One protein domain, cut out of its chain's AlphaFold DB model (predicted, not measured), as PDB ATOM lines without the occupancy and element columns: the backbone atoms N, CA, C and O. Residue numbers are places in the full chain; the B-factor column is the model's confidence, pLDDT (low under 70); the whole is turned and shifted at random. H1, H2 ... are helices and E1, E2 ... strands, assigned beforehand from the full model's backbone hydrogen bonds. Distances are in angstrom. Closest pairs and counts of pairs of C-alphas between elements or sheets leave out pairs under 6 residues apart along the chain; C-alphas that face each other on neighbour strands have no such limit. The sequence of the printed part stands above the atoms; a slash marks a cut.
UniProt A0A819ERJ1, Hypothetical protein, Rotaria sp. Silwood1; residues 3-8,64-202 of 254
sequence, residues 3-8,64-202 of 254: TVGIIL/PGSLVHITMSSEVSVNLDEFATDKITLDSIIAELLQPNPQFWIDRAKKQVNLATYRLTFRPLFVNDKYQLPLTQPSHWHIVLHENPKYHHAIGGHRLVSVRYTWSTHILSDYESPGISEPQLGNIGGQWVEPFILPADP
ATOM      1  N   THR A   3      19.714 -36.866  34.975       30.55
ATOM      2  CA  THR A   3      19.796 -35.446  35.329       30.55
ATOM      3  C   THR A   3      20.359 -35.368  36.732       30.55
ATOM      4  O   THR A   3      19.717 -35.825  37.679       30.55
ATOM      5  N   VAL A   4      21.561 -34.821  36.867       41.62
ATOM      6  CA  VAL A   4      22.198 -34.700  38.174       41.62
ATOM      7  C   VAL A   4      22.418 -33.239  38.506       41.62
ATOM      8  O   VAL A   4      23.031 -32.511  37.730       41.62
ATOM      9  N   GLY A   5      21.899 -32.822  39.658       35.72
ATOM     10  CA  GLY A   5      22.188 -31.521  40.240       35.72
ATOM     11  C   GLY A   5      23.462 -31.592  41.069       35.72
ATOM     12  O   GLY A   5      23.567 -32.431  41.967       35.72
ATOM     13  N   ILE A   6      24.420 -30.716  40.777       48.78
ATOM     14  CA  ILE A   6      25.539 -30.478  41.683       48.78
ATOM     15  C   ILE A   6      25.070 -29.527  42.779       48.78
ATOM     16  O   ILE A   6      24.831 -28.371  42.463       48.78
ATOM     17  N   ILE A   7      24.947 -29.971  44.034       49.12
ATOM     18  CA  ILE A   7      24.660 -29.054  45.152       49.12
ATOM     19  C   ILE A   7      25.990 -28.539  45.692       49.12
ATOM     20  O   ILE A   7      26.824 -29.323  46.161       49.12
ATOM     21  N   LEU A   8      26.162 -27.221  45.621       50.81
ATOM     22  CA  LEU A   8      27.286 -26.490  46.196       50.81
ATOM     23  C   LEU A   8      26.854 -25.865  47.525       50.81
ATOM     24  O   LEU A   8      25.795 -25.259  47.582       50.81
ATOM     25  N   PRO A  64      39.663 -14.635  55.400       88.56
ATOM     26  CA  PRO A  64      39.034 -15.742  56.117       88.56
ATOM     27  C   PRO A  64      38.955 -17.022  55.269       88.56
ATOM     28  O   PRO A  64      38.719 -18.096  55.825       88.56
ATOM     29  N   GLY A  65      39.166 -16.915  53.951       93.62
ATOM     30  CA  GLY A  65      39.019 -18.003  53.001       93.62
ATOM     31  C   GLY A  65      37.561 -18.416  52.805       93.62
ATOM     32  O   GLY A  65      36.630 -17.865  53.399       93.62
ATOM     33  N   SER A  66      37.378 -19.419  51.958       94.94
ATOM     34  CA  SER A  66      36.092 -20.037  51.652       94.94
ATOM     35  C   SER A  66      36.241 -21.543  51.516       94.94
ATOM     36  O   SER A  66      37.187 -22.021  50.888       94.94
ATOM     37  N   LEU A  67      35.261 -22.290  52.029       96.06
ATOM     38  CA  LEU A  67      35.147 -23.732  51.831       96.06
ATOM     39  C   LEU A  67      33.824 -24.062  51.136       96.06
ATOM     40  O   LEU A  67      32.751 -23.947  51.728       96.06
ATOM     41  N   VAL A  68      33.913 -24.496  49.882       96.31
ATOM     42  CA  VAL A  68      32.762 -24.899  49.070       96.31
ATOM     43  C   VAL A  68      32.692 -26.421  49.037       96.31
ATOM     44  O   VAL A  68      33.554 -27.073  48.453       96.31
ATOM     45  N   HIS A  69      31.662 -27.001  49.640       97.06
ATOM     46  CA  HIS A  69      31.347 -28.418  49.512       97.06
ATOM     47  C   HIS A  69      30.557 -28.659  48.227       97.06
ATOM     48  O   HIS A  69      29.581 -27.962  47.962       97.06
ATOM     49  N   ILE A  70      30.972 -29.642  47.438       95.94
ATOM     50  CA  ILE A  70      30.335 -30.024  46.180       95.94
ATOM     51  C   ILE A  70      29.832 -31.449  46.315       95.94
ATOM     52  O   ILE A  70      30.582 -32.320  46.751       95.94
ATOM     53  N   THR A  71      28.602 -31.702  45.882       96.94
ATOM     54  CA  THR A  71      28.030 -33.052  45.844       96.94
ATOM     55  C   THR A  71      27.358 -33.340  44.516       96.94
ATOM     56  O   THR A  71      26.885 -32.427  43.847       96.94
ATOM     57  N   MET A  72      27.309 -34.614  44.138       95.25
ATOM     58  CA  MET A  72      26.647 -35.103  42.930       95.25
ATOM     59  C   MET A  72      26.121 -36.517  43.191       95.25
ATOM     60  O   MET A  72      26.833 -37.334  43.767       95.25
ATOM     61  N   SER A  73      24.912 -36.839  42.735       95.69
ATOM     62  CA  SER A  73      24.358 -38.201  42.804       95.69
ATOM     63  C   SER A  73      24.033 -38.697  41.405       95.69
ATOM     64  O   SER A  73      23.171 -38.132  40.746       95.69
ATOM     65  N   SER A  74      24.718 -39.737  40.940       93.81
ATOM     66  CA  SER A  74      24.626 -40.200  39.554       93.81
ATOM     67  C   SER A  74      24.571 -41.724  39.474       93.81
ATOM     68  O   SER A  74      24.628 -42.442  40.473       93.81
ATOM     69  N   GLU A  75      24.457 -42.214  38.250       93.44
ATOM     70  CA  GLU A  75      24.575 -43.616  37.895       93.44
ATOM     71  C   GLU A  75      25.648 -43.750  36.817       93.44
ATOM     72  O   GLU A  75      25.687 -42.968  35.860       93.44
ATOM     73  N   VAL A  76      26.536 -44.726  36.989       94.00
ATOM     74  CA  VAL A  76      27.529 -45.087  35.979       94.00
ATOM     75  C   VAL A  76      27.257 -46.496  35.486       94.00
ATOM     76  O   VAL A  76      26.806 -47.356  36.244       94.00
ATOM     77  N   SER A  77      27.518 -46.731  34.208       92.75
ATOM     78  CA  SER A  77      27.140 -47.959  33.525       92.75
ATOM     79  C   SER A  77      28.253 -48.492  32.626       92.75
ATOM     80  O   SER A  77      29.215 -47.795  32.287       92.75
ATOM     81  N   VAL A  78      28.095 -49.749  32.228       92.69
ATOM     82  CA  VAL A  78      28.739 -50.349  31.060       92.69
ATOM     83  C   VAL A  78      27.669 -50.550  30.002       92.69
ATOM     84  O   VAL A  78      26.655 -51.194  30.282       92.69
ATOM     85  N   ASN A  79      27.880 -49.999  28.808       89.69
ATOM     86  CA  ASN A  79      26.985 -50.232  27.682       89.69
ATOM     87  C   ASN A  79      27.318 -51.560  27.005       89.69
ATOM     88  O   ASN A  79      28.407 -51.721  26.457       89.69
ATOM     89  N   LEU A  80      26.377 -52.499  27.033       89.31
ATOM     90  CA  LEU A  80      26.585 -53.836  26.494       89.31
ATOM     91  C   LEU A  80      26.327 -53.935  24.989       89.31
ATOM     92  O   LEU A  80      26.609 -54.969  24.390       89.31
ATOM     93  N   ASP A  81      25.796 -52.885  24.364       82.81
ATOM     94  CA  ASP A  81      25.451 -52.918  22.940       82.81
ATOM     95  C   ASP A  81      26.668 -52.914  22.009       82.81
ATOM     96  O   ASP A  81      26.531 -53.241  20.834       82.81
ATOM     97  N   GLU A  82      27.856 -52.591  22.529       76.12
ATOM     98  CA  GLU A  82      29.117 -52.673  21.779       76.12
ATOM     99  C   GLU A  82      29.747 -54.066  21.784       76.12
ATOM    100  O   GLU A  82      30.617 -54.349  20.960       76.12
ATOM    101  N   PHE A  83      29.336 -54.940  22.703       78.69
ATOM    102  CA  PHE A  83      29.863 -56.296  22.758       78.69
ATOM    103  C   PHE A  83      29.125 -57.175  21.744       78.69
ATOM    104  O   PHE A  83      27.934 -56.990  21.480       78.69
ATOM    105  N   ALA A  84      29.859 -58.116  21.140       63.00
ATOM    106  CA  ALA A  84      29.348 -58.993  20.092       63.00
ATOM    107  C   ALA A  84      28.044 -59.702  20.508       63.00
ATOM    108  O   ALA A  84      27.807 -60.011  21.673       63.00
ATOM    109  N   THR A  85      27.181 -59.929  19.520       68.44
ATOM    110  CA  THR A  85      25.753 -60.240  19.672       68.44
ATOM    111  C   THR A  85      25.430 -61.671  20.097       68.44
ATOM    112  O   THR A  85      24.247 -61.985  20.266       68.44
ATOM    113  N   ASP A  86      26.420 -62.552  20.263       82.56
ATOM    114  CA  ASP A  86      26.139 -63.914  20.702       82.56
ATOM    115  C   ASP A  86      25.792 -63.943  22.199       82.56
ATOM    116  O   ASP A  86      26.404 -63.286  23.044       82.56
ATOM    117  N   LYS A  87      24.743 -64.698  22.521       82.88
ATOM    118  CA  LYS A  87      24.153 -64.712  23.859       82.88
ATOM    119  C   LYS A  87      25.125 -65.227  24.928       82.88
ATOM    120  O   LYS A  87      25.091 -64.745  26.052       82.88
ATOM    121  N   ILE A  88      25.988 -66.182  24.580       83.94
ATOM    122  CA  ILE A  88      26.886 -66.842  25.537       83.94
ATOM    123  C   ILE A  88      27.949 -65.854  26.030       83.94
ATOM    124  O   ILE A  88      28.187 -65.748  27.238       83.94
ATOM    125  N   THR A  89      28.550 -65.096  25.110       86.88
ATOM    126  CA  THR A  89      29.520 -64.048  25.447       86.88
ATOM    127  C   THR A  89      28.877 -62.952  26.293       86.88
ATOM    128  O   THR A  89      29.427 -62.567  27.326       86.88
ATOM    129  N   LEU A  90      27.683 -62.490  25.908       88.12
ATOM    130  CA  LEU A  90      26.961 -61.455  26.649       88.12
ATOM    131  C   LEU A  90      26.624 -61.888  28.084       88.12
ATOM    132  O   LEU A  90      26.884 -61.136  29.022       88.12
ATOM    133  N   ASP A  91      26.080 -63.095  28.257       90.06
ATOM    134  CA  ASP A  91      25.713 -63.630  29.572       90.06
ATOM    135  C   ASP A  91      26.951 -63.756  30.481       90.06
ATOM    136  O   ASP A  91      26.882 -63.446  31.672       90.06
ATOM    137  N   SER A  92      28.105 -64.127  29.913       91.38
ATOM    138  CA  SER A  92      29.378 -64.216  30.642       91.38
ATOM    139  C   SER A  92      29.883 -62.841  31.102       91.38
ATOM    140  O   SER A  92      30.261 -62.684  32.261       91.38
ATOM    141  N   ILE A  93      29.822 -61.827  30.230       91.62
ATOM    142  CA  ILE A  93      30.201 -60.442  30.566       91.62
ATOM    143  C   ILE A  93      29.283 -59.879  31.653       91.62
ATOM    144  O   ILE A  93      29.752 -59.248  32.600       91.62
ATOM    145  N   ILE A  94      27.972 -60.110  31.546       92.88
ATOM    146  CA  ILE A  94      27.013 -59.681  32.571       92.88
ATOM    147  C   ILE A  94      27.354 -60.343  33.907       92.88
ATOM    148  O   ILE A  94      27.437 -59.652  34.920       92.88
ATOM    149  N   ALA A  95      27.587 -61.658  33.916       94.06
ATOM    150  CA  ALA A  95      27.930 -62.389  35.132       94.06
ATOM    151  C   ALA A  95      29.209 -61.856  35.798       94.06
ATOM    152  O   ALA A  95      29.263 -61.791  37.030       94.06
ATOM    153  N   GLU A  96      30.203 -61.443  35.007       94.69
ATOM    154  CA  GLU A  96      31.430 -60.803  35.490       94.69
ATOM    155  C   GLU A  96      31.164 -59.400  36.058       94.69
ATOM    156  O   GLU A  96      31.566 -59.101  37.182       94.69
ATOM    157  N   LEU A  97      30.438 -58.547  35.328       94.56
ATOM    158  CA  LEU A  97      30.133 -57.173  35.753       94.56
ATOM    159  C   LEU A  97      29.243 -57.105  37.001       94.56
ATOM    160  O   LEU A  97      29.277 -56.109  37.728       94.56
ATOM    161  N   LEU A  98      28.448 -58.147  37.251       95.62
ATOM    162  CA  LEU A  98      27.635 -58.286  38.459       95.62
ATOM    163  C   LEU A  98      28.444 -58.752  39.683       95.62
ATOM    164  O   LEU A  98      27.922 -58.693  40.799       95.62
ATOM    165  N   GLN A  99      29.699 -59.189  39.517       94.81
ATOM    166  CA  GLN A  99      30.546 -59.529  40.660       94.81
ATOM    167  C   GLN A  99      30.889 -58.277  41.489       94.81
ATOM    168  O   GLN A  99      31.066 -57.185  40.934       94.81
ATOM    169  N   PRO A 100      31.041 -58.401  42.822       89.00
ATOM    170  CA  PRO A 100      31.470 -57.292  43.666       89.00
ATOM    171  C   PRO A 100      32.894 -56.828  43.321       89.00
ATOM    172  O   PRO A 100      33.884 -57.381  43.794       89.00
ATOM    173  N   ASN A 101      33.002 -55.764  42.526       95.75
ATOM    174  CA  ASN A 101      34.261 -55.074  42.254       95.75
ATOM    175  C   ASN A 101      34.086 -53.557  42.443       95.75
ATOM    176  O   ASN A 101      33.920 -52.819  41.469       95.75
ATOM    177  N   PRO A 102      34.091 -53.062  43.696       96.00
ATOM    178  CA  PRO A 102      33.843 -51.649  43.974       96.00
ATOM    179  C   PRO A 102      34.836 -50.720  43.276       96.00
ATOM    180  O   PRO A 102      34.451 -49.654  42.807       96.00
ATOM    181  N   GLN A 103      36.103 -51.130  43.166       97.12
ATOM    182  CA  GLN A 103      37.150 -50.300  42.572       97.12
ATOM    183  C   GLN A 103      36.890 -50.036  41.083       97.12
ATOM    184  O   GLN A 103      36.981 -48.890  40.649       97.12
ATOM    185  N   PHE A 104      36.466 -51.057  40.331       97.12
ATOM    186  CA  PHE A 104      36.066 -50.909  38.927       97.12
ATOM    187  C   PHE A 104      34.972 -49.845  38.742       97.12
ATOM    188  O   PHE A 104      35.076 -48.969  37.878       97.12
ATOM    189  N   TRP A 105      33.938 -49.879  39.587       97.25
ATOM    190  CA  TRP A 105      32.830 -48.925  39.525       97.25
ATOM    191  C   TRP A 105      33.219 -47.530  40.021       97.25
ATOM    192  O   TRP A 105      32.796 -46.537  39.427       97.25
ATOM    193  N   ILE A 106      34.073 -47.433  41.046       97.38
ATOM    194  CA  ILE A 106      34.630 -46.160  41.525       97.38
ATOM    195  C   ILE A 106      35.462 -45.489  40.428       97.38
ATOM    196  O   ILE A 106      35.300 -44.292  40.199       97.38
ATOM    197  N   ASP A 107      36.315 -46.226  39.718       96.75
ATOM    198  CA  ASP A 107      37.148 -45.654  38.654       96.75
ATOM    199  C   ASP A 107      36.306 -45.171  37.469       96.75
ATOM    200  O   ASP A 107      36.542 -44.081  36.935       96.75
ATOM    201  N   ARG A 108      35.243 -45.907  37.126       95.75
ATOM    202  CA  ARG A 108      34.226 -45.445  36.172       95.75
ATOM    203  C   ARG A 108      33.505 -44.189  36.648       95.75
ATOM    204  O   ARG A 108      33.414 -43.230  35.883       95.75
ATOM    205  N   ALA A 109      33.058 -44.139  37.900       96.12
ATOM    206  CA  ALA A 109      32.430 -42.948  38.469       96.12
ATOM    207  C   ALA A 109      33.381 -41.735  38.444       96.12
ATOM    208  O   ALA A 109      32.988 -40.659  37.994       96.12
ATOM    209  N   LYS A 110      34.664 -41.910  38.801       96.19
ATOM    210  CA  LYS A 110      35.694 -40.860  38.661       96.19
ATOM    211  C   LYS A 110      35.826 -40.395  37.216       96.19
ATOM    212  O   LYS A 110      35.881 -39.194  36.963       96.19
ATOM    213  N   LYS A 111      35.864 -41.323  36.253       94.31
ATOM    214  CA  LYS A 111      35.938 -40.970  34.831       94.31
ATOM    215  C   LYS A 111      34.725 -40.144  34.400       94.31
ATOM    216  O   LYS A 111      34.918 -39.149  33.707       94.31
ATOM    217  N   GLN A 112      33.522 -40.523  34.840       92.75
ATOM    218  CA  GLN A 112      32.277 -39.803  34.560       92.75
ATOM    219  C   GLN A 112      32.295 -38.386  35.159       92.75
ATOM    220  O   GLN A 112      32.072 -37.425  34.427       92.75
ATOM    221  N   VAL A 113      32.645 -38.239  36.444       93.38
ATOM    222  CA  VAL A 113      32.807 -36.932  37.118       93.38
ATOM    223  C   VAL A 113      33.823 -36.058  36.385       93.38
ATOM    224  O   VAL A 113      33.584 -34.875  36.162       93.38
ATOM    225  N   ASN A 114      34.944 -36.634  35.948       91.94
ATOM    226  CA  ASN A 114      36.000 -35.877  35.280       91.94
ATOM    227  C   ASN A 114      35.559 -35.254  33.941       91.94
ATOM    228  O   ASN A 114      36.187 -34.309  33.469       91.94
ATOM    229  N   LEU A 115      34.475 -35.744  33.329       88.62
ATOM    230  CA  LEU A 115      33.891 -35.112  32.142       88.62
ATOM    231  C   LEU A 115      33.256 -33.749  32.471       88.62
ATOM    232  O   LEU A 115      33.237 -32.868  31.611       88.62
ATOM    233  N   ALA A 116      32.811 -33.532  33.714       89.81
ATOM    234  CA  ALA A 116      32.289 -32.244  34.169       89.81
ATOM    235  C   ALA A 116      33.389 -31.178  34.322       89.81
ATOM    236  O   ALA A 116      33.114 -29.990  34.145       89.81
ATOM    237  N   THR A 117      34.641 -31.584  34.580       88.06
ATOM    238  CA  THR A 117      35.782 -30.671  34.771       88.06
ATOM    239  C   THR A 117      35.939 -29.705  33.600       88.06
ATOM    240  O   THR A 117      36.133 -28.509  33.809       88.06
ATOM    241  N   TYR A 118      35.816 -30.199  32.362       82.81
ATOM    242  CA  TYR A 118      35.951 -29.352  31.177       82.81
ATOM    243  C   TYR A 118      34.833 -28.304  31.119       82.81
ATOM    244  O   TYR A 118      35.113 -27.116  30.973       82.81
ATOM    245  N   ARG A 119      33.571 -28.720  31.296       85.88
ATOM    246  CA  ARG A 119      32.416 -27.805  31.283       85.88
ATOM    247  C   ARG A 119      32.558 -26.705  32.333       85.88
ATOM    248  O   ARG A 119      32.342 -25.546  32.008       85.88
ATOM    249  N   LEU A 120      32.981 -27.048  33.548       90.44
ATOM    250  CA  LEU A 120      33.148 -26.077  34.631       90.44
ATOM    251  C   LEU A 120      34.362 -25.155  34.445       90.44
ATOM    252  O   LEU A 120      34.318 -23.990  34.840       90.44
ATOM    253  N   THR A 121      35.431 -25.642  33.811       89.50
ATOM    254  CA  THR A 121      36.629 -24.839  33.500       89.50
ATOM    255  C   THR A 121      36.357 -23.838  32.378       89.50
ATOM    256  O   THR A 121      36.810 -22.699  32.432       89.50
ATOM    257  N   PHE A 122      35.587 -24.237  31.366       85.81
ATOM    258  CA  PHE A 122      35.258 -23.393  30.213       85.81
ATOM    259  C   PHE A 122      33.865 -22.764  30.300       85.81
ATOM    260  O   PHE A 122      33.397 -22.176  29.328       85.81
ATOM    261  N   ARG A 123      33.221 -22.831  31.470       89.00
ATOM    262  CA  ARG A 123      31.893 -22.269  31.743       89.00
ATOM    263  C   ARG A 123      31.707 -20.822  31.251       89.00
ATOM    264  O   ARG A 123      30.699 -20.594  30.582       89.00
ATOM    265  N   PRO A 124      32.664 -19.884  31.450       90.69
ATOM    266  CA  PRO A 124      32.495 -18.509  30.965       90.69
ATOM    267  C   PRO A 124      32.420 -18.359  29.435       90.69
ATOM    268  O   PRO A 124      32.044 -17.298  28.954       90.69
ATOM    269  N   LEU A 125      32.766 -19.386  28.650       86.56
ATOM    270  CA  LEU A 125      32.611 -19.349  27.188       86.56
ATOM    271  C   LEU A 125      31.172 -19.628  26.728       86.56
ATOM    272  O   LEU A 125      30.846 -19.360  25.574       86.56
ATOM    273  N   PHE A 126      30.335 -20.197  27.600       80.75
ATOM    274  CA  PHE A 126      29.000 -20.693  27.246       80.75
ATOM    275  C   PHE A 126      27.880 -20.063  28.075       80.75
ATOM    276  O   PHE A 126      26.733 -20.056  27.635       80.75
ATOM    277  N   VAL A 127      28.195 -19.551  29.266       82.44
ATOM    278  CA  VAL A 127      27.217 -18.964  30.183       82.44
ATOM    279  C   VAL A 127      27.705 -17.589  30.616       82.44
ATOM    280  O   VAL A 127      28.795 -17.464  31.173       82.44
ATOM    281  N   ASN A 128      26.890 -16.565  30.365       87.25
ATOM    282  CA  ASN A 128      27.154 -15.212  30.845       87.25
ATOM    283  C   ASN A 128      27.085 -15.170  32.379       87.25
ATOM    284  O   ASN A 128      26.374 -15.963  32.994       87.25
ATOM    285  N   ASP A 129      27.823 -14.241  32.986       87.31
ATOM    286  CA  ASP A 129      27.801 -13.973  34.433       87.31
ATOM    287  C   ASP A 129      28.209 -15.160  35.326       87.31
ATOM    288  O   ASP A 129      27.954 -15.167  36.530       87.31
ATOM    289  N   LYS A 130      28.879 -16.165  34.747       89.88
ATOM    290  CA  LYS A 130      29.490 -17.278  35.474       89.88
ATOM    291  C   LYS A 130      30.942 -17.430  35.075       89.88
ATOM    292  O   LYS A 130      31.273 -17.455  33.892       89.88
ATOM    293  N   TYR A 131      31.807 -17.620  36.062       94.62
ATOM    294  CA  TYR A 131      33.228 -17.853  35.820       94.62
ATOM    295  C   TYR A 131      33.591 -19.320  36.039       94.62
ATOM    296  O   TYR A 131      32.723 -20.187  36.151       94.62
ATOM    297  N   GLN A 132      34.883 -19.623  36.011       93.38
ATOM    298  CA  GLN A 132      35.386 -20.985  36.129       93.38
ATOM    299  C   GLN A 132      35.121 -21.530  37.535       93.38
ATOM    300  O   GLN A 132      35.322 -20.822  38.523       93.38
ATOM    301  N   LEU A 133      34.704 -22.790  37.627       92.75
ATOM    302  CA  LEU A 133      34.552 -23.508  38.897       92.75
ATOM    303  C   LEU A 133      35.302 -24.846  38.815       92.75
ATOM    304  O   LEU A 133      34.674 -25.907  38.781       92.75
ATOM    305  N   PRO A 134      36.640 -24.821  38.672       91.81
ATOM    306  CA  PRO A 134      37.408 -26.035  38.442       91.81
ATOM    307  C   PRO A 134      37.224 -27.013  39.605       91.81
ATOM    308  O   PRO A 134      37.303 -26.642  40.775       91.81
ATOM    309  N   LEU A 135      36.990 -28.282  39.276       93.06
ATOM    310  CA  LEU A 135      36.931 -29.341  40.275       93.06
ATOM    311  C   LEU A 135      38.325 -29.610  40.848       93.06
ATOM    312  O   LEU A 135      39.344 -29.424  40.180       93.06
ATOM    313  N   THR A 136      38.373 -30.103  42.084       95.00
ATOM    314  CA  THR A 136      39.628 -30.555  42.692       95.00
ATOM    315  C   THR A 136      40.212 -31.753  41.953       95.00
ATOM    316  O   THR A 136      39.516 -32.462  41.227       95.00
ATOM    317  N   GLN A 137      41.474 -32.064  42.234       93.62
ATOM    318  CA  GLN A 137      42.090 -33.304  41.777       93.62
ATOM    319  C   GLN A 137      41.323 -34.565  42.241       93.62
ATOM    320  O   GLN A 137      40.788 -34.572  43.358       93.62
ATOM    321  N   PRO A 138      41.321 -35.656  41.444       93.44
ATOM    322  CA  PRO A 138      40.593 -36.887  41.765       93.44
ATOM    323  C   PRO A 138      40.979 -37.575  43.077       93.44
ATOM    324  O   PRO A 138      40.194 -38.352  43.614       93.44
ATOM    325  N   SER A 139      42.177 -37.313  43.604       95.25
ATOM    326  CA  SER A 139      42.627 -37.838  44.900       95.25
ATOM    327  C   SER A 139      41.883 -37.236  46.097       95.25
ATOM    328  O   SER A 139      41.929 -37.816  47.176       95.25
ATOM    329  N   HIS A 140      41.184 -36.109  45.924       96.25
ATOM    330  CA  HIS A 140      40.356 -35.484  46.966       96.25
ATOM    331  C   HIS A 140      38.869 -35.848  46.854       96.25
ATOM    332  O   HIS A 140      38.051 -35.357  47.628       96.25
ATOM    333  N   TRP A 141      38.498 -36.674  45.876       97.25
ATOM    334  CA  TRP A 141      37.110 -37.047  45.646       97.25
ATOM    335  C   TRP A 141      36.699 -38.209  46.538       97.25
ATOM    336  O   TRP A 141      37.385 -39.232  46.604       97.25
ATOM    337  N   HIS A 142      35.531 -38.078  47.153       98.00
ATOM    338  CA  HIS A 142      34.901 -39.150  47.903       98.00
ATOM    339  C   HIS A 142      33.723 -39.706  47.106       98.00
ATOM    340  O   HIS A 142      32.815 -38.960  46.744       98.00
ATOM    341  N   ILE A 143      33.755 -41.006  46.808       97.88
ATOM    342  CA  ILE A 143      32.710 -41.705  46.053       97.88
ATOM    343  C   ILE A 143      32.170 -42.842  46.908       97.88
ATOM    344  O   ILE A 143      32.934 -43.683  47.377       97.88
ATOM    345  N   VAL A 144      30.850 -42.874  47.058       98.06
ATOM    346  CA  VAL A 144      30.108 -43.920  47.763       98.06
ATOM    347  C   VAL A 144      29.196 -44.615  46.764       98.06
ATOM    348  O   VAL A 144      28.364 -43.963  46.136       98.06
ATOM    349  N   LEU A 145      29.353 -45.930  46.617       97.31
ATOM    350  CA  LEU A 145      28.436 -46.773  45.850       97.31
ATOM    351  C   LEU A 145      27.266 -47.171  46.757       97.31
ATOM    352  O   LEU A 145      27.490 -47.587  47.892       97.31
ATOM    353  N   HIS A 146      26.031 -47.046  46.271       93.31
ATOM    354  CA  HIS A 146      24.831 -47.267  47.099       93.31
ATOM    355  C   HIS A 146      24.236 -48.666  46.976       93.31
ATOM    356  O   HIS A 146      23.408 -49.064  47.791       93.31
ATOM    357  N   GLU A 147      24.616 -49.408  45.941       89.81
ATOM    358  CA  GLU A 147      24.055 -50.721  45.653       89.81
ATOM    359  C   GLU A 147      25.025 -51.589  44.859       89.81
ATOM    360  O   GLU A 147      25.982 -51.101  44.257       89.81
ATOM    361  N   ASN A 148      24.741 -52.891  44.849       91.69
ATOM    362  CA  ASN A 148      25.409 -53.813  43.947       91.69
ATOM    363  C   ASN A 148      25.044 -53.493  42.489       91.69
ATOM    364  O   ASN A 148      23.945 -52.981  42.243       91.69
ATOM    365  N   PRO A 149      25.923 -53.835  41.531       94.00
ATOM    366  CA  PRO A 149      25.642 -53.655  40.118       94.00
ATOM    367  C   PRO A 149      24.348 -54.349  39.714       94.00
ATOM    368  O   PRO A 149      24.053 -55.459  40.161       94.00
ATOM    369  N   LYS A 150      23.567 -53.674  38.875       92.75
ATOM    370  CA  LYS A 150      22.285 -54.164  38.375       92.75
ATOM    371  C   LYS A 150      22.307 -54.206  36.868       92.75
ATOM    372  O   LYS A 150      22.796 -53.292  36.212       92.75
ATOM    373  N   TYR A 151      21.757 -55.279  36.320       89.56
ATOM    374  CA  TYR A 151      21.545 -55.389  34.891       89.56
ATOM    375  C   TYR A 151      20.198 -54.768  34.503       89.56
ATOM    376  O   TYR A 151      19.163 -55.060  35.104       89.56
ATOM    377  N   HIS A 152      20.222 -53.920  33.481       83.38
ATOM    378  CA  HIS A 152      19.082 -53.211  32.927       83.38
ATOM    379  C   HIS A 152      18.929 -53.569  31.451       83.38
ATOM    380  O   HIS A 152      19.823 -53.341  30.638       83.38
ATOM    381  N   HIS A 153      17.759 -54.089  31.090       64.62
ATOM    382  CA  HIS A 153      17.488 -54.536  29.727       64.62
ATOM    383  C   HIS A 153      17.093 -53.417  28.744       64.62
ATOM    384  O   HIS A 153      17.028 -53.700  27.552       64.62
ATOM    385  N   ALA A 154      16.783 -52.191  29.195       60.56
ATOM    386  CA  ALA A 154      16.131 -51.212  28.312       60.56
ATOM    387  C   ALA A 154      16.222 -49.730  28.730       60.56
ATOM    388  O   ALA A 154      15.284 -48.976  28.453       60.56
ATOM    389  N   ILE A 155      17.295 -49.250  29.368       62.69
ATOM    390  CA  ILE A 155      17.393 -47.793  29.601       62.69
ATOM    391  C   ILE A 155      17.589 -47.113  28.237       62.69
ATOM    392  O   ILE A 155      18.666 -47.167  27.654       62.69
ATOM    393  N   GLY A 156      16.515 -46.524  27.699       66.12
ATOM    394  CA  GLY A 156      16.494 -45.999  26.330       66.12
ATOM    395  C   GLY A 156      16.609 -47.081  25.249       66.12
ATOM    396  O   GLY A 156      17.105 -46.792  24.171       66.12
ATOM    397  N   GLY A 157      16.201 -48.323  25.542       77.75
ATOM    398  CA  GLY A 157      16.358 -49.464  24.626       77.75
ATOM    399  C   GLY A 157      17.754 -50.100  24.625       77.75
ATOM    400  O   GLY A 157      17.968 -51.069  23.904       77.75
ATOM    401  N   HIS A 158      18.673 -49.598  25.455       83.06
ATOM    402  CA  HIS A 158      20.031 -50.120  25.591       83.06
ATOM    403  C   HIS A 158      20.156 -51.132  26.730       83.06
ATOM    404  O   HIS A 158      19.483 -51.019  27.764       83.06
ATOM    405  N   ARG A 159      21.067 -52.094  26.555       87.56
ATOM    406  CA  ARG A 159      21.426 -53.081  27.585       87.56
ATOM    407  C   ARG A 159      22.599 -52.556  28.396       87.56
ATOM    408  O   ARG A 159      23.680 -52.359  27.853       87.56
ATOM    409  N   LEU A 160      22.401 -52.353  29.694       91.00
ATOM    410  CA  LEU A 160      23.403 -51.747  30.572       91.00
ATOM    411  C   LEU A 160      23.585 -52.575  31.844       91.00
ATOM    412  O   LEU A 160      22.609 -53.089  32.383       91.00
ATOM    413  N   VAL A 161      24.802 -52.639  32.377       94.31
ATOM    414  CA  VAL A 161      25.010 -52.940  33.807       94.31
ATOM    415  C   VAL A 161      25.391 -51.642  34.493       94.31
ATOM    416  O   VAL A 161      26.287 -50.958  34.002       94.31
ATOM    417  N   SER A 162      24.726 -51.275  35.586       94.31
ATOM    418  CA  SER A 162      24.944 -49.984  36.235       94.31
ATOM    419  C   SER A 162      24.987 -50.038  37.757       94.31
ATOM    420  O   SER A 162      24.530 -50.994  38.388       94.31
ATOM    421  N   VAL A 163      25.593 -48.998  38.334       95.81
ATOM    422  CA  VAL A 163      25.706 -48.766  39.775       95.81
ATOM    423  C   VAL A 163      25.431 -47.295  40.067       95.81
ATOM    424  O   VAL A 163      26.050 -46.399  39.479       95.81
ATOM    425  N   ARG A 164      24.536 -47.038  41.025       96.56
ATOM    426  CA  ARG A 164      24.318 -45.697  41.580       96.56
ATOM    427  C   ARG A 164      25.413 -45.319  42.570       96.56
ATOM    428  O   ARG A 164      25.822 -46.125  43.409       96.56
ATOM    429  N   TYR A 165      25.832 -44.060  42.517       97.00
ATOM    430  CA  TYR A 165      26.843 -43.514  43.410       97.00
ATOM    431  C   TYR A 165      26.542 -42.070  43.818       97.00
ATOM    432  O   TYR A 165      25.884 -41.318  43.096       97.00
ATOM    433  N   THR A 166      27.079 -41.669  44.967       97.88
ATOM    434  CA  THR A 166      27.234 -40.258  45.338       97.88
ATOM    435  C   THR A 166      28.709 -39.907  45.321       97.88
ATOM    436  O   THR A 166      29.549 -40.669  45.792       97.88
ATOM    437  N   TRP A 167      29.016 -38.746  44.766       97.62
ATOM    438  CA  TRP A 167      30.332 -38.138  44.754       97.62
ATOM    439  C   TRP A 167      30.306 -36.840  45.558       97.62
ATOM    440  O   TRP A 167      29.309 -36.116  45.547       97.62
ATOM    441  N   SER A 168      31.411 -36.536  46.232       97.81
ATOM    442  CA  SER A 168      31.623 -35.249  46.887       97.81
ATOM    443  C   SER A 168      33.087 -34.816  46.867       97.81
ATOM    444  O   SER A 168      34.002 -35.640  46.761       97.81
ATOM    445  N   THR A 169      33.304 -33.508  46.969       97.81
ATOM    446  CA  THR A 169      34.618 -32.897  47.197       97.81
ATOM    447  C   THR A 169      34.466 -31.542  47.889       97.81
ATOM    448  O   THR A 169      33.356 -31.035  48.038       97.81
ATOM    449  N   HIS A 170      35.581 -30.942  48.298       96.69
ATOM    450  CA  HIS A 170      35.625 -29.597  48.857       96.69
ATOM    451  C   HIS A 170      36.625 -28.732  48.090       96.69
ATOM    452  O   HIS A 170      37.769 -29.138  47.901       96.69
ATOM    453  N   ILE A 171      36.216 -27.530  47.687       95.19
ATOM    454  CA  ILE A 171      37.112 -26.498  47.160       95.19
ATOM    455  C   ILE A 171      37.463 -25.544  48.298       95.19
ATOM    456  O   ILE A 171      36.576 -24.988  48.944       95.19
ATOM    457  N   LEU A 172      38.761 -25.340  48.506       94.62
ATOM    458  CA  LEU A 172      39.301 -24.282  49.352       94.62
ATOM    459  C   LEU A 172      39.742 -23.124  48.451       94.62
ATOM    460  O   LEU A 172      40.496 -23.349  47.503       94.62
ATOM    461  N   SER A 173      39.276 -21.912  48.738       94.38
ATOM    462  CA  SER A 173      39.610 -20.695  47.980       94.38
ATOM    463  C   SER A 173      39.721 -19.489  48.914       94.38
ATOM    464  O   SER A 173      39.459 -19.608  50.111       94.38
ATOM    465  N   ASP A 174      40.079 -18.325  48.374       94.56
ATOM    466  CA  ASP A 174      39.879 -17.034  49.040       94.56
ATOM    467  C   ASP A 174      38.386 -16.711  49.258       94.56
ATOM    468  O   ASP A 174      37.487 -17.384  48.734       94.56
ATOM    469  N   TYR A 175      38.119 -15.672  50.049       93.69
ATOM    470  CA  TYR A 175      36.760 -15.238  50.375       93.69
ATOM    471  C   TYR A 175      35.909 -14.813  49.159       93.69
ATOM    472  O   TYR A 175      34.700 -15.038  49.155       93.69
ATOM    473  N   GLU A 176      36.493 -14.192  48.129       93.25
ATOM    474  CA  GLU A 176      35.722 -13.549  47.048       93.25
ATOM    475  C   GLU A 176      35.497 -14.468  45.835       93.25
ATOM    476  O   GLU A 176      34.447 -14.397  45.186       93.25
ATOM    477  N   SER A 177      36.439 -15.368  45.544       94.25
ATOM    478  CA  SER A 177      36.434 -16.225  44.352       94.25
ATOM    479  C   SER A 177      35.175 -17.072  44.153       94.25
ATOM    480  O   SER A 177      34.708 -17.135  43.011       94.25
ATOM    481  N   PRO A 178      34.565 -17.708  45.177       95.12
ATOM    482  CA  PRO A 178      33.321 -18.451  44.974       95.12
ATOM    483  C   PRO A 178      32.181 -17.568  44.464       95.12
ATOM    484  O   PRO A 178      31.496 -17.969  43.528       95.12
ATOM    485  N   GLY A 179      32.036 -16.354  45.009       94.81
ATOM    486  CA  GLY A 179      31.017 -15.391  44.587       94.81
ATOM    487  C   GLY A 179      31.273 -14.796  43.204       94.81
ATOM    488  O   GLY A 179      30.321 -14.497  42.487       94.81
ATOM    489  N   ILE A 180      32.542 -14.670  42.802       94.56
ATOM    490  CA  ILE A 180      32.905 -14.336  41.416       94.56
ATOM    491  C   ILE A 180      32.530 -15.495  40.494       94.56
ATOM    492  O   ILE A 180      31.946 -15.279  39.441       94.56
ATOM    493  N   SER A 181      32.852 -16.731  40.881       95.19
ATOM    494  CA  SER A 181      32.548 -17.919  40.087       95.19
ATOM    495  C   SER A 181      31.050 -18.099  39.871       95.19
ATOM    496  O   SER A 181      30.600 -18.217  38.730       95.19
ATOM    497  N   GLU A 182      30.290 -18.107  40.960       95.12
ATOM    498  CA  GLU A 182      28.845 -18.286  41.010       95.12
ATOM    499  C   GLU A 182      28.270 -17.321  42.063       95.12
ATOM    500  O   GLU A 182      28.500 -17.537  43.254       95.12
ATOM    501  N   PRO A 183      27.498 -16.288  41.677       94.12
ATOM    502  CA  PRO A 183      27.008 -15.267  42.608       94.12
ATOM    503  C   PRO A 183      26.259 -15.811  43.828       94.12
ATOM    504  O   PRO A 183      26.347 -15.240  44.918       94.12
ATOM    505  N   GLN A 184      25.548 -16.936  43.688       93.75
ATOM    506  CA  GLN A 184      24.864 -17.565  44.824       93.75
ATOM    507  C   GLN A 184      25.835 -18.119  45.874       93.75
ATOM    508  O   GLN A 184      25.496 -18.166  47.056       93.75
ATOM    509  N   LEU A 185      27.060 -18.455  45.466       95.00
ATOM    510  CA  LEU A 185      28.174 -18.799  46.342       95.00
ATOM    511  C   LEU A 185      28.925 -17.551  46.849       95.00
ATOM    512  O   LEU A 185      30.011 -17.654  47.393       95.00
ATOM    513  N   GLY A 186      28.393 -16.340  46.701       92.69
ATOM    514  CA  GLY A 186      28.949 -15.167  47.391       92.69
ATOM    515  C   GLY A 186      28.579 -15.116  48.877       92.69
ATOM    516  O   GLY A 186      29.211 -14.404  49.654       92.69
ATOM    517  N   ASN A 187      27.548 -15.866  49.275       93.00
ATOM    518  CA  ASN A 187      26.996 -15.851  50.623       93.00
ATOM    519  C   ASN A 187      27.330 -17.145  51.370       93.00
ATOM    520  O   ASN A 187      27.254 -18.242  50.814       93.00
ATOM    521  N   ILE A 188      27.621 -17.033  52.666       91.94
ATOM    522  CA  ILE A 188      27.750 -18.196  53.554       91.94
ATOM    523  C   ILE A 188      26.416 -18.951  53.580       91.94
ATOM    524  O   ILE A 188      25.361 -18.339  53.735       91.94
ATOM    525  N   GLY A 189      26.457 -20.276  53.426       91.25
ATOM    526  CA  GLY A 189      25.259 -21.110  53.296       91.25
ATOM    527  C   GLY A 189      24.555 -20.991  51.941       91.25
ATOM    528  O   GLY A 189      23.547 -21.664  51.728       91.25
ATOM    529  N   GLY A 190      25.086 -20.171  51.028       93.06
ATOM    530  CA  GLY A 190      24.632 -20.083  49.650       93.06
ATOM    531  C   GLY A 190      24.708 -21.439  48.959       93.06
ATOM    532  O   GLY A 190      25.644 -22.215  49.186       93.06
ATOM    533  N   GLN A 191      23.697 -21.719  48.139       94.94
ATOM    534  CA  GLN A 191      23.583 -22.955  47.384       94.94
ATOM    535  C   GLN A 191      23.277 -22.660  45.938       94.94
ATOM    536  O   GLN A 191      22.442 -21.813  45.660       94.94
ATOM    537  N   TRP A 192      23.905 -23.413  45.044       93.44
ATOM    538  CA  TRP A 192      23.588 -23.421  43.624       93.44
ATOM    539  C   TRP A 192      23.490 -24.865  43.149       93.44
ATOM    540  O   TRP A 192      24.272 -25.710  43.594       93.44
ATOM    541  N   VAL A 193      22.536 -25.123  42.251       93.56
ATOM    542  CA  VAL A 193      22.361 -26.416  41.589       93.56
ATOM    543  C   VAL A 193      22.659 -26.276  40.107       93.56
ATOM    544  O   VAL A 193      21.914 -25.621  39.382       93.56
ATOM    545  N   GLU A 194      23.726 -26.925  39.645       87.75
ATOM    546  CA  GLU A 194      24.057 -26.975  38.218       87.75
ATOM    547  C   GLU A 194      23.643 -28.330  37.624       87.75
ATOM    548  O   GLU A 194      24.090 -29.366  38.131       87.75
ATOM    549  N   PRO A 195      22.782 -28.359  36.587       85.88
ATOM    550  CA  PRO A 195      22.382 -29.601  35.945       85.88
ATOM    551  C   PRO A 195      23.489 -30.120  35.020       85.88
ATOM    552  O   PRO A 195      24.012 -29.389  34.177       85.88
ATOM    553  N   PHE A 196      23.794 -31.411  35.134       83.56
ATOM    554  CA  PHE A 196      24.681 -32.122  34.218       83.56
ATOM    555  C   PHE A 196      23.957 -33.283  33.549       83.56
ATOM    556  O   PHE A 196      23.193 -34.016  34.179       83.56
ATOM    557  N   ILE A 197      24.267 -33.468  32.266       84.00
ATOM    558  CA  ILE A 197      23.968 -34.682  31.516       84.00
ATOM    559  C   ILE A 197      25.309 -35.355  31.246       84.00
ATOM    560  O   ILE A 197      26.109 -34.875  30.443       84.00
ATOM    561  N   LEU A 198      25.572 -36.445  31.963       86.00
ATOM    562  CA  LEU A 198      26.793 -37.231  31.814       86.00
ATOM    563  C   LEU A 198      26.489 -38.516  31.030       86.00
ATOM    564  O   LEU A 198      25.389 -39.063  31.160       86.00
ATOM    565  N   PRO A 199      27.436 -39.019  30.216       85.88
ATOM    566  CA  PRO A 199      27.259 -40.297  29.541       85.88
ATOM    567  C   PRO A 199      27.166 -41.419  30.576       85.88
ATOM    568  O   PRO A 199      27.917 -41.430  31.553       85.88
ATOM    569  N   ALA A 200      26.254 -42.366  30.348       88.25
ATOM    570  CA  ALA A 200      26.078 -43.518  31.227       88.25
ATOM    571  C   ALA A 200      27.365 -44.356  31.282       88.25
ATOM    572  O   ALA A 200      27.850 -44.654  32.372       88.25
ATOM    573  N   ASP A 201      27.966 -44.648  30.123       90.81
ATOM    574  CA  ASP A 201      29.280 -45.280  30.029       90.81
ATOM    575  C   ASP A 201      30.361 -44.244  29.655       90.81
ATOM    576  O   ASP A 201      30.442 -43.811  28.505       90.81
ATOM    577  N   PRO A 202      31.228 -43.829  30.599       89.88
ATOM    578  CA  PRO A 202      32.239 -42.803  30.348       89.88
ATOM    579  C   PRO A 202      33.450 -43.305  29.537       89.88
ATOM    580  O   PRO A 202      34.306 -42.494  29.164       89.88
TER     581      PRO A 202
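AT A GLANCE: This is residues 3 to 8 and 64 to 202 of the 254 residues of the protein "Hypothetical protein" of Rotaria sp. Silwood1 (UniProt A0A819ERJ1). A long, twisted sheet, with the two long strands E2 and E5 side by side along its length, has the long helix H2 packed on one face. Helix H1 lies at one end of this rod, where residues 84 to 89 stick out, and the short helices H3 and H4 sit at the other end. The printed part has 145 residues, with four named helices and six named strands in the order E1 E2 H1 H2 E3 E4 E5 H3 H4 E6, class mixed. The sheet is branched, its neighbour pairs antiparallel. The whole is only just loose, close to compact, with a radius of gyration of the C-alphas of 17.9 A and spans of 60 by 28 by 20 A.

HOW THE PARTS SIT: E1, residues 3 to 8, has E2, residues 66 to 79, on one side and E6, residues 191 to 197, on the other side. N 71 and O 7 of E2 and E1 are 3.0 A apart, and N 6 and O 194 of E1 and E6 3.0 A, within hydrogen-bond range. E2 is antiparallel to E5, residues 158 to 173, at 167 degrees, with N 70 and O 169 at 2.8 A. E5 bends by 70 degrees at residue 161. On the other side of E5 from E2, E4, residues 150 to 155, lies beside residues 158 to 162, and E3, residues 142 to 145, beside residues 165 to 168. E4 and E5 form a hairpin, with N 152 and O 160 at 2.8 A; N 144 of E3 and O 166 of E5 are 2.9 A apart. H1, residues 87 to 97, is on the sheet at a height of 10.4 A; its closest C-alphas to E5 are those of Leu 97 and Val 161, 6.9 A. H2, residues 102 to 121, is on the sheet; its closest C-alphas to E2 are those of Ala 109 and Val 76, 5.9 A. H3, residues 177 to 181, only grazes the sheet with residues 177 to 179. H4, residues 183 to 186, is on the same face as H2. H3 and H4 touch only at the corner by their link, the closest C-alphas being those of Gly 179 and Gly 186, 3.5 A. Every O i to N i+4 pair is within hydrogen-bond range in H1 and H3, and 12 of 16 in H2; H4 is too short for one.

IN THESE COORDINATES: E1 begins at C-alpha 3 (19.796, -35.446, 35.329). E2 is 39.6 A long, H1 15.3 A, H2 28.9 A, E5 41.8 A and E6 19.7 A. E6 ends at C-alpha 197 (23.968, -34.682, 31.516).

THE WHOLE: The C-alphas farthest apart are those of Pro 64 and Asp 86, 61.2 A. Residues 9 to 63 are not printed; C-alphas 8 and 64 are 18.8 A apart across the cut. The link from H2 to E3, 20 residues, is long. The mean pLDDT of the printed part is 88.8; residues 3 to 8, 84 to 85 and 153 to 156 are under 70.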